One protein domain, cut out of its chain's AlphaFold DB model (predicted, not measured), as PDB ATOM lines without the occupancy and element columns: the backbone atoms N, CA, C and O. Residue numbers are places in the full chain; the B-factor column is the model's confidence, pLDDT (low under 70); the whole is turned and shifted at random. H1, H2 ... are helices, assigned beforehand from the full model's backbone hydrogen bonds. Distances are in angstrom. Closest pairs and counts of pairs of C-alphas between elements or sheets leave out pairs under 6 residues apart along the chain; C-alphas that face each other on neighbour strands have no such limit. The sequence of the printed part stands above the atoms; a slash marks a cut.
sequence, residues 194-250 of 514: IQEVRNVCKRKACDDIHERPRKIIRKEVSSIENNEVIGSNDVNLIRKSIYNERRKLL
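What this domain is: This is residues 194 to 250 of the 514 residues of the protein "FLYWCH-type domain-containing protein" of Aphis glycines (UniProt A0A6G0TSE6). Three helices pack on one another in a small triangle, H1 and H2 making a steeply tilted helical hairpin and H3, the longest, packing on both. The link between H2 and H3 loops out at one end of the long axis, and the last residues, 248 to 250, run on past H3 at the other end. The printed part has 57 residues with three named helices, in the order H1, H2, H3, and no named strand; the class is all helix. It is compact, with a radius of gyration of the C-alphas of 10.7 A, yet elongated in outline, spanning 35 by 18 by 16 A.

Where its parts are: Find C-alpha 194 at (26.775, -26.386, -35.319); from there H1 runs over residues 194 to 207, 20.0 A long. Next look at C-alpha 213 at (21.927, -12.498, -29.944), where H2 begins; it covers residues 213 to 222 and is 14.1 A long. H3 covers residues 232 to 247, 22.9 A long, and ends at C-alpha 247 at (25.385, -5.422, -40.488).

How they stand to each other: H1 and H2 form a helical hairpin: they touch, closest at the C-alphas of Cys 201 and Ile 216, 6.1 A apart, and run opposite ways at a steep tilt of 43 degrees. H1 touches H3, closest at the C-alphas of Lys 202 and Ile 242, 5.0 A apart; they run the same way at a shallow tilt of 33 degrees, only just short of steep. H3 touches H2 with residues 235 to 242 alone, closest at the C-alphas of Pro 213 and Arg 239, 6.6 A apart, opposite ways at a steep tilt of 49 degrees. In H1, H2 and H3 every O i to N i+4 pair is within hydrogen-bond range.

The domain as a whole: The two C-alphas farthest apart, those of Asn 226 and Leu 250, are 35.2 A apart. The printed part has no cut; the link from H1 to H2 is tight and that from H2 to H3 short. The mean pLDDT of the printed part is 86.7, and no printed residue is under 70.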
ATOM      1  N   ILE A 194      26.328 -27.763 -35.612       84.62
ATOM      2  CA  ILE A 194      26.775 -26.386 -35.319       84.62
ATOM      3  C   ILE A 194      26.459 -25.442 -36.487       84.62
ATOM      4  O   ILE A 194      26.095 -24.276 -36.302       84.62
ATOM      5  N   GLN A 195      26.611 -25.925 -37.719       85.12
ATOM      6  CA  GLN A 195      26.329 -25.137 -38.905       85.12
ATOM      7  C   GLN A 195      24.829 -24.874 -39.095       85.12
ATOM      8  O   GLN A 195      24.457 -23.756 -39.464       85.12
ATOM      9  N   GLU A 196      23.972 -25.860 -38.855       83.62
ATOM     10  CA  GLU A 196      22.515 -25.706 -38.893       83.62
ATOM     11  C   GLU A 196      22.051 -24.665 -37.880       83.62
ATOM     12  O   GLU A 196      21.398 -23.690 -38.260       83.62
ATOM     13  N   VAL A 197      22.519 -24.780 -36.637       88.69
ATOM     14  CA  VAL A 197      22.266 -23.806 -35.566       88.69
ATOM     15  C   VAL A 197      22.688 -22.415 -35.987       88.69
ATOM     16  O   VAL A 197      21.910 -21.467 -35.902       88.69
ATOM     17  N   ARG A 198      23.913 -22.274 -36.505       89.81
ATOM     18  CA  ARG A 198      24.423 -20.990 -36.990       89.81
ATOM     19  C   ARG A 198      23.508 -20.391 -38.054       89.81
ATOM     20  O   ARG A 198      23.272 -19.187 -38.043       89.81
ATOM     21  N   ASN A 199      23.012 -21.200 -38.988       88.12
ATOM     22  CA  ASN A 199      22.139 -20.730 -40.059       88.12
ATOM     23  C   ASN A 199      20.763 -20.301 -39.549       88.12
ATOM     24  O   ASN A 199      20.271 -19.253 -39.969       88.12
ATOM     25  N   VAL A 200      20.175 -21.061 -38.624       88.69
ATOM     26  CA  VAL A 200      18.901 -20.697 -37.997       88.69
ATOM     27  C   VAL A 200      19.052 -19.419 -37.171       88.69
ATOM     28  O   VAL A 200      18.249 -18.501 -37.330       88.69
ATOM     29  N   CYS A 201      20.119 -19.313 -36.374       92.19
ATOM     30  CA  CYS A 201      20.459 -18.116 -35.608       92.19
ATOM     31  C   CYS A 201      20.612 -16.877 -36.497       92.19
ATOM     32  O   CYS A 201      20.047 -15.836 -36.184       92.19
ATOM     33  N   LYS A 202      21.351 -16.982 -37.612       91.56
ATOM     34  CA  LYS A 202      21.510 -15.886 -38.584       91.56
ATOM     35  C   LYS A 202      20.163 -15.413 -39.124       91.56
ATOM     36  O   LYS A 202      19.901 -14.221 -39.103       91.56
ATOM     37  N   ARG A 203      19.308 -16.346 -39.561       90.00
ATOM     38  CA  ARG A 203      17.974 -16.023 -40.088       90.00
ATOM     39  C   ARG A 203      17.122 -15.313 -39.036       90.00
ATOM     40  O   ARG A 203      16.683 -14.199 -39.277       90.00
ATOM     41  N   LYS A 204      16.970 -15.911 -37.849       90.38
ATOM     42  CA  LYS A 204      16.174 -15.335 -36.750       90.38
ATOM     43  C   LYS A 204      16.678 -13.958 -36.318       90.38
ATOM     44  O   LYS A 204      15.883 -13.101 -35.967       90.38
ATOM     45  N   ALA A 205      17.991 -13.741 -36.360       87.50
ATOM     46  CA  ALA A 205      18.581 -12.456 -36.013       87.50
ATOM     47  C   ALA A 205      18.364 -11.358 -37.066       87.50
ATOM     48  O   ALA A 205      18.552 -10.188 -36.738       87.50
ATOM     49  N   CYS A 206      18.032 -11.727 -38.307       86.81
ATOM     50  CA  CYS A 206      17.595 -10.803 -39.351       86.81
ATOM     51  C   CYS A 206      16.075 -10.590 -39.321       86.81
ATOM     52  O   CYS A 206      15.636  -9.494 -39.643       86.81
ATOM     53  N   ASP A 207      15.302 -11.611 -38.928       86.75
ATOM     54  CA  ASP A 207      13.843 -11.516 -38.766       86.75
ATOM     55  C   ASP A 207      13.472 -10.521 -37.646       86.75
ATOM     56  O   ASP A 207      12.525  -9.754 -37.784       86.75
ATOM     57  N   ASP A 208      14.242 -10.516 -36.550       82.19
ATOM     58  CA  ASP A 208      14.132  -9.550 -35.455       82.19
ATOM     59  C   ASP A 208      15.530  -9.039 -35.067       82.19
ATOM     60  O   ASP A 208      16.359  -9.752 -34.476       82.19
ATOM     61  N   ILE A 209      15.816  -7.785 -35.433       80.81
ATOM     62  CA  ILE A 209      17.100  -7.138 -35.150       80.81
ATOM     63  C   ILE A 209      17.241  -6.732 -33.674       80.81
ATOM     64  O   ILE A 209      18.368  -6.654 -33.176       80.81
ATOM     65  N   HIS A 210      16.127  -6.545 -32.960       77.38
ATOM     66  CA  HIS A 210      16.096  -6.100 -31.565       77.38
ATOM     67  C   HIS A 210      16.299  -7.259 -30.583       77.38
ATOM     68  O   HIS A 210      16.844  -7.070 -29.494       77.38
ATOM     69  N   GLU A 211      15.958  -8.490 -30.973       84.88
ATOM     70  CA  GLU A 211      16.180  -9.660 -30.125       84.88
ATOM     71  C   GLU A 211      17.677  -9.846 -29.798       84.88
ATOM     72  O   GLU A 211      18.566  -9.812 -30.661       84.88
ATOM     73  N   ARG A 212      17.989 -10.093 -28.520       85.31
ATOM     74  CA  ARG A 212      19.378 -10.247 -28.054       85.31
ATOM     75  C   ARG A 212      20.044 -11.466 -28.709       85.31
ATOM     76  O   ARG A 212      19.551 -12.580 -28.510       85.31
ATOM     77  N   PRO A 213      21.234 -11.350 -29.344       89.25
ATOM     78  CA  PRO A 213      21.927 -12.498 -29.944       89.25
ATOM     79  C   PRO A 213      22.140 -13.658 -28.965       89.25
ATOM     80  O   PRO A 213      22.016 -14.822 -29.332       89.25
ATOM     81  N   ARG A 214      22.407 -13.353 -27.686       89.88
ATOM     82  CA  ARG A 214      22.545 -14.363 -26.623       89.88
ATOM     83  C   ARG A 214      21.265 -15.179 -26.423       89.88
ATOM     84  O   ARG A 214      21.366 -16.374 -26.164       89.88
ATOM     85  N   LYS A 215      20.089 -14.552 -26.525       91.25
ATOM     86  CA  LYS A 215      18.783 -15.206 -26.357       91.25
ATOM     87  C   LYS A 215      18.467 -16.098 -27.556       91.25
ATOM     88  O   LYS A 215      18.123 -17.258 -27.350       91.25
ATOM     89  N   ILE A 216      18.732 -15.611 -28.774       93.19
ATOM     90  CA  ILE A 216      18.632 -16.402 -30.012       93.19
ATOM     91  C   ILE A 216      19.516 -17.649 -29.916       93.19
ATOM     92  O   ILE A 216      19.017 -18.765 -30.017       93.19
ATOM     93  N   ILE A 217      20.815 -17.474 -29.644       92.62
ATOM     94  CA  ILE A 217      21.766 -18.594 -29.604       92.62
ATOM     95  C   ILE A 217      21.368 -19.616 -28.545       92.62
ATOM     96  O   ILE A 217      21.362 -20.806 -28.833       92.62
ATOM     97  N   ARG A 218      21.017 -19.174 -27.331       92.00
ATOM     98  CA  ARG A 218      20.611 -20.087 -26.254       92.00
ATOM     99  C   ARG A 218      19.390 -20.909 -26.634       92.00
ATOM    100  O   ARG A 218      19.406 -22.113 -26.417       92.00
ATOM    101  N   LYS A 219      18.375 -20.269 -27.220       92.38
ATOM    102  CA  LYS A 219      17.151 -20.944 -27.656       92.38
ATOM    103  C   LYS A 219      17.459 -22.023 -28.693       92.38
ATOM    104  O   LYS A 219      17.024 -23.157 -28.520       92.38
ATOM    105  N   GLU A 220      18.269 -21.707 -29.703       91.75
ATOM    106  CA  GLU A 220      18.615 -22.687 -30.739       91.75
ATOM    107  C   GLU A 220      19.525 -23.799 -30.211       91.75
ATOM    108  O   GLU A 220      19.254 -24.965 -30.469       91.75
ATOM    109  N   VAL A 221      20.552 -23.477 -29.419       90.06
ATOM    110  CA  VAL A 221      21.457 -24.481 -28.831       90.06
ATOM    111  C   VAL A 221      20.699 -25.439 -27.908       90.06
ATOM    112  O   VAL A 221      20.919 -26.644 -27.958       90.06
ATOM    113  N   SER A 222      19.755 -24.929 -27.112       87.31
ATOM    114  CA  SER A 222      18.939 -25.761 -26.217       87.31
ATOM    115  C   SER A 222      17.985 -26.714 -26.945       87.31
ATOM    116  O   SER A 222      17.522 -27.676 -26.347       87.31
ATOM    117  N   SER A 223      17.686 -26.450 -28.221       82.44
ATOM    118  CA  SER A 223      16.707 -27.216 -29.001       82.44
ATOM    119  C   SER A 223      17.282 -28.445 -29.712       82.44
ATOM    120  O   SER A 223      16.533 -29.177 -30.352       82.44
ATOM    121  N   ILE A 224      18.596 -28.665 -29.623       80.88
ATOM    122  CA  ILE A 224      19.297 -29.739 -30.335       80.88
ATOM    123  C   ILE A 224      19.576 -30.881 -29.362       80.88
ATOM    124  O   ILE A 224      19.942 -30.654 -28.207       80.88
ATOM    125  N   GLU A 225      19.469 -32.106 -29.859       73.06
ATOM    126  CA  GLU A 225      19.924 -33.307 -29.161       73.06
ATOM    127  C   GLU A 225      21.464 -33.315 -29.054       73.06
ATOM    128  O   GLU A 225      22.157 -32.979 -30.014       73.06
ATOM    129  N   ASN A 226      22.016 -33.702 -27.898       76.12
ATOM    130  CA  ASN A 226      23.463 -33.682 -27.607       76.12
ATOM    131  C   ASN A 226      24.112 -32.283 -27.702       76.12
ATOM    132  O   ASN A 226      25.196 -32.111 -28.261       76.12
ATOM    133  N   ASN A 227      23.466 -31.260 -27.136       77.75
ATOM    134  CA  ASN A 227      23.993 -29.889 -27.121       77.75
ATOM    135  C   ASN A 227      25.320 -29.712 -26.347       77.75
ATOM    136  O   ASN A 227      25.997 -28.703 -26.547       77.75
ATOM    137  N   GLU A 228      25.714 -30.693 -25.529       80.06
ATOM    138  CA  GLU A 228      26.970 -30.732 -24.763       80.06
ATOM    139  C   GLU A 228      28.216 -30.622 -25.651       80.06
ATOM    140  O   GLU A 228      29.269 -30.172 -25.206       80.06
ATOM    141  N   VAL A 229      28.088 -30.978 -26.933       77.50
ATOM    142  CA  VAL A 229      29.191 -30.921 -27.895       77.50
ATOM    143  C   VAL A 229      29.460 -29.490 -28.398       77.50
ATOM    144  O   VAL A 229      30.500 -29.220 -28.995       77.50
ATOM    145  N   ILE A 230      28.552 -28.536 -28.157       83.62
ATOM    146  CA  ILE A 230      28.729 -27.141 -28.580       83.62
ATOM    147  C   ILE A 230      29.563 -26.384 -27.544       83.62
ATOM    148  O   ILE A 230      29.076 -25.988 -26.484       83.62
ATOM    149  N   GLY A 231      30.820 -26.112 -27.893       86.62
ATOM    150  CA  GLY A 231      31.747 -25.387 -27.033       86.62
ATOM    151  C   GLY A 231      31.525 -23.870 -27.000       86.62
ATOM    152  O   GLY A 231      30.854 -23.264 -27.843       86.62
ATOM    153  N   SER A 232      32.184 -23.210 -26.046       87.44
ATOM    154  CA  SER A 232      32.179 -21.743 -25.909       87.44
ATOM    155  C   SER A 232      32.705 -21.026 -27.165       87.44
ATOM    156  O   SER A 232      32.171 -19.987 -27.567       87.44
ATOM    157  N   ASN A 233      33.706 -21.607 -27.830       91.06
ATOM    158  CA  ASN A 233      34.258 -21.094 -29.082       91.06
ATOM    159  C   ASN A 233      33.233 -21.117 -30.224       91.06
ATOM    160  O   ASN A 233      33.109 -20.129 -30.952       91.06
ATOM    161  N   ASP A 234      32.435 -22.179 -30.345       89.81
ATOM    162  CA  ASP A 234      31.385 -22.273 -31.364       89.81
ATOM    163  C   ASP A 234      30.305 -21.220 -31.151       89.81
ATOM    164  O   ASP A 234      29.922 -20.517 -32.091       89.81
ATOM    165  N   VAL A 235      29.882 -21.034 -29.899       90.75
ATOM    166  CA  VAL A 235      28.951 -19.972 -29.502       90.75
ATOM    167  C   VAL A 235      29.500 -18.592 -29.883       90.75
ATOM    168  O   VAL A 235      28.766 -17.761 -30.427       90.75
ATOM    169  N   ASN A 236      30.796 -18.343 -29.664       90.69
ATOM    170  CA  ASN A 236      31.448 -17.091 -30.054       90.69
ATOM    171  C   ASN A 236      31.449 -16.879 -31.576       90.69
ATOM    172  O   ASN A 236      31.148 -15.778 -32.046       90.69
ATOM    173  N   LEU A 237      31.724 -17.923 -32.361       90.62
ATOM    174  CA  LEU A 237      31.695 -17.866 -33.825       90.62
ATOM    175  C   LEU A 237      30.275 -17.679 -34.378       90.62
ATOM    176  O   LEU A 237      30.078 -16.925 -35.338       90.62
ATOM    177  N   ILE A 238      29.273 -18.325 -33.775       91.94
ATOM    178  CA  ILE A 238      27.860 -18.110 -34.110       91.94
ATOM    179  C   ILE A 238      27.486 -16.654 -33.831       91.94
ATOM    180  O   ILE A 238      26.920 -15.997 -34.704       91.94
ATOM    181  N   ARG A 239      27.877 -16.111 -32.673       91.94
ATOM    182  CA  ARG A 239      27.618 -14.712 -32.317       91.94
ATOM    183  C   ARG A 239      28.243 -13.733 -33.313       91.94
ATOM    184  O   ARG A 239      27.546 -12.851 -33.805       91.94
ATOM    185  N   LYS A 240      29.517 -13.921 -33.682       89.50
ATOM    186  CA  LYS A 240      30.177 -13.119 -34.733       89.50
ATOM    187  C   LYS A 240      29.427 -13.201 -36.067       89.50
ATOM    188  O   LYS A 240      29.272 -12.194 -36.751       89.50
ATOM    189  N   SER A 241      28.928 -14.386 -36.421       90.38
ATOM    190  CA  SER A 241      28.150 -14.589 -37.651       90.38
ATOM    191  C   SER A 241      26.826 -13.821 -37.631       90.38
ATOM    192  O   SER A 241      26.480 -13.212 -38.636       90.38
ATOM    193  N   ILE A 242      26.121 -13.801 -36.495       90.62
ATOM    194  CA  ILE A 242      24.896 -13.009 -36.309       90.62
ATOM    195  C   ILE A 242      25.173 -11.519 -36.526       90.62
ATOM    196  O   ILE A 242      24.484 -10.887 -37.323       90.62
ATOM    197  N   TYR A 243      26.194 -10.962 -35.866       86.12
ATOM    198  CA  TYR A 243      26.529  -9.541 -36.030       86.12
ATOM    199  C   TYR A 243      26.882  -9.202 -37.479       86.12
ATOM    200  O   TYR A 243      26.443  -8.181 -37.999       86.12
ATOM    201  N   ASN A 244      27.636 -10.072 -38.156       85.94
ATOM    202  CA  ASN A 244      27.987  -9.869 -39.558       85.94
ATOM    203  C   ASN A 244      26.772  -9.896 -40.490       85.94
ATOM    204  O   ASN A 244      26.754  -9.119 -41.436       85.94
ATOM    205  N   GLU A 245      25.777 -10.755 -40.253       87.00
ATOM    206  CA  GLU A 245      24.537 -10.738 -41.042       87.00
ATOM    207  C   GLU A 245      23.688  -9.501 -40.748       87.00
ATOM    208  O   GLU A 245      23.252  -8.845 -41.688       87.00
ATOM    209  N   ARG A 246      23.523  -9.123 -39.473       86.31
ATOM    210  CA  ARG A 246      22.793  -7.899 -39.098       86.31
ATOM    211  C   ARG A 246      23.384  -6.656 -39.752       86.31
ATOM    212  O   ARG A 246      22.640  -5.835 -40.269       86.31
ATOM    213  N   ARG A 247      24.716  -6.546 -39.812       80.88
ATOM    214  CA  ARG A 247      25.385  -5.422 -40.488       80.88
ATOM    215  C   ARG A 247      25.064  -5.307 -41.977       80.88
ATOM    216  O   ARG A 247      25.184  -4.214 -42.502       80.88
ATOM    217  N   LYS A 248      24.653  -6.384 -42.657       85.50
ATOM    218  CA  LYS A 248      24.248  -6.310 -44.073       85.50
ATOM    219  C   LYS A 248      22.890  -5.637 -44.273       85.50
ATOM    220  O   LYS A 248      22.586  -5.257 -45.395       85.50
ATOM    221  N   LEU A 249      22.078  -5.549 -43.218       83.75
ATOM    222  CA  LEU A 249      20.786  -4.859 -43.236       83.75
ATOM    223  C   LEU A 249      20.932  -3.358 -42.966       83.75
ATOM    224  O   LEU A 249      20.011  -2.599 -43.238       83.75
ATOM    225  N   LEU A 250      22.070  -2.945 -42.403       78.88
ATOM    226  CA  LEU A 250      22.328  -1.559 -42.050       78.88
ATOM    227  C   LEU A 250      23.001  -0.822 -43.215       78.88
ATOM    228  O   LEU A 250      23.751  -1.446 -43.974       78.88
TER     229      LEU A 250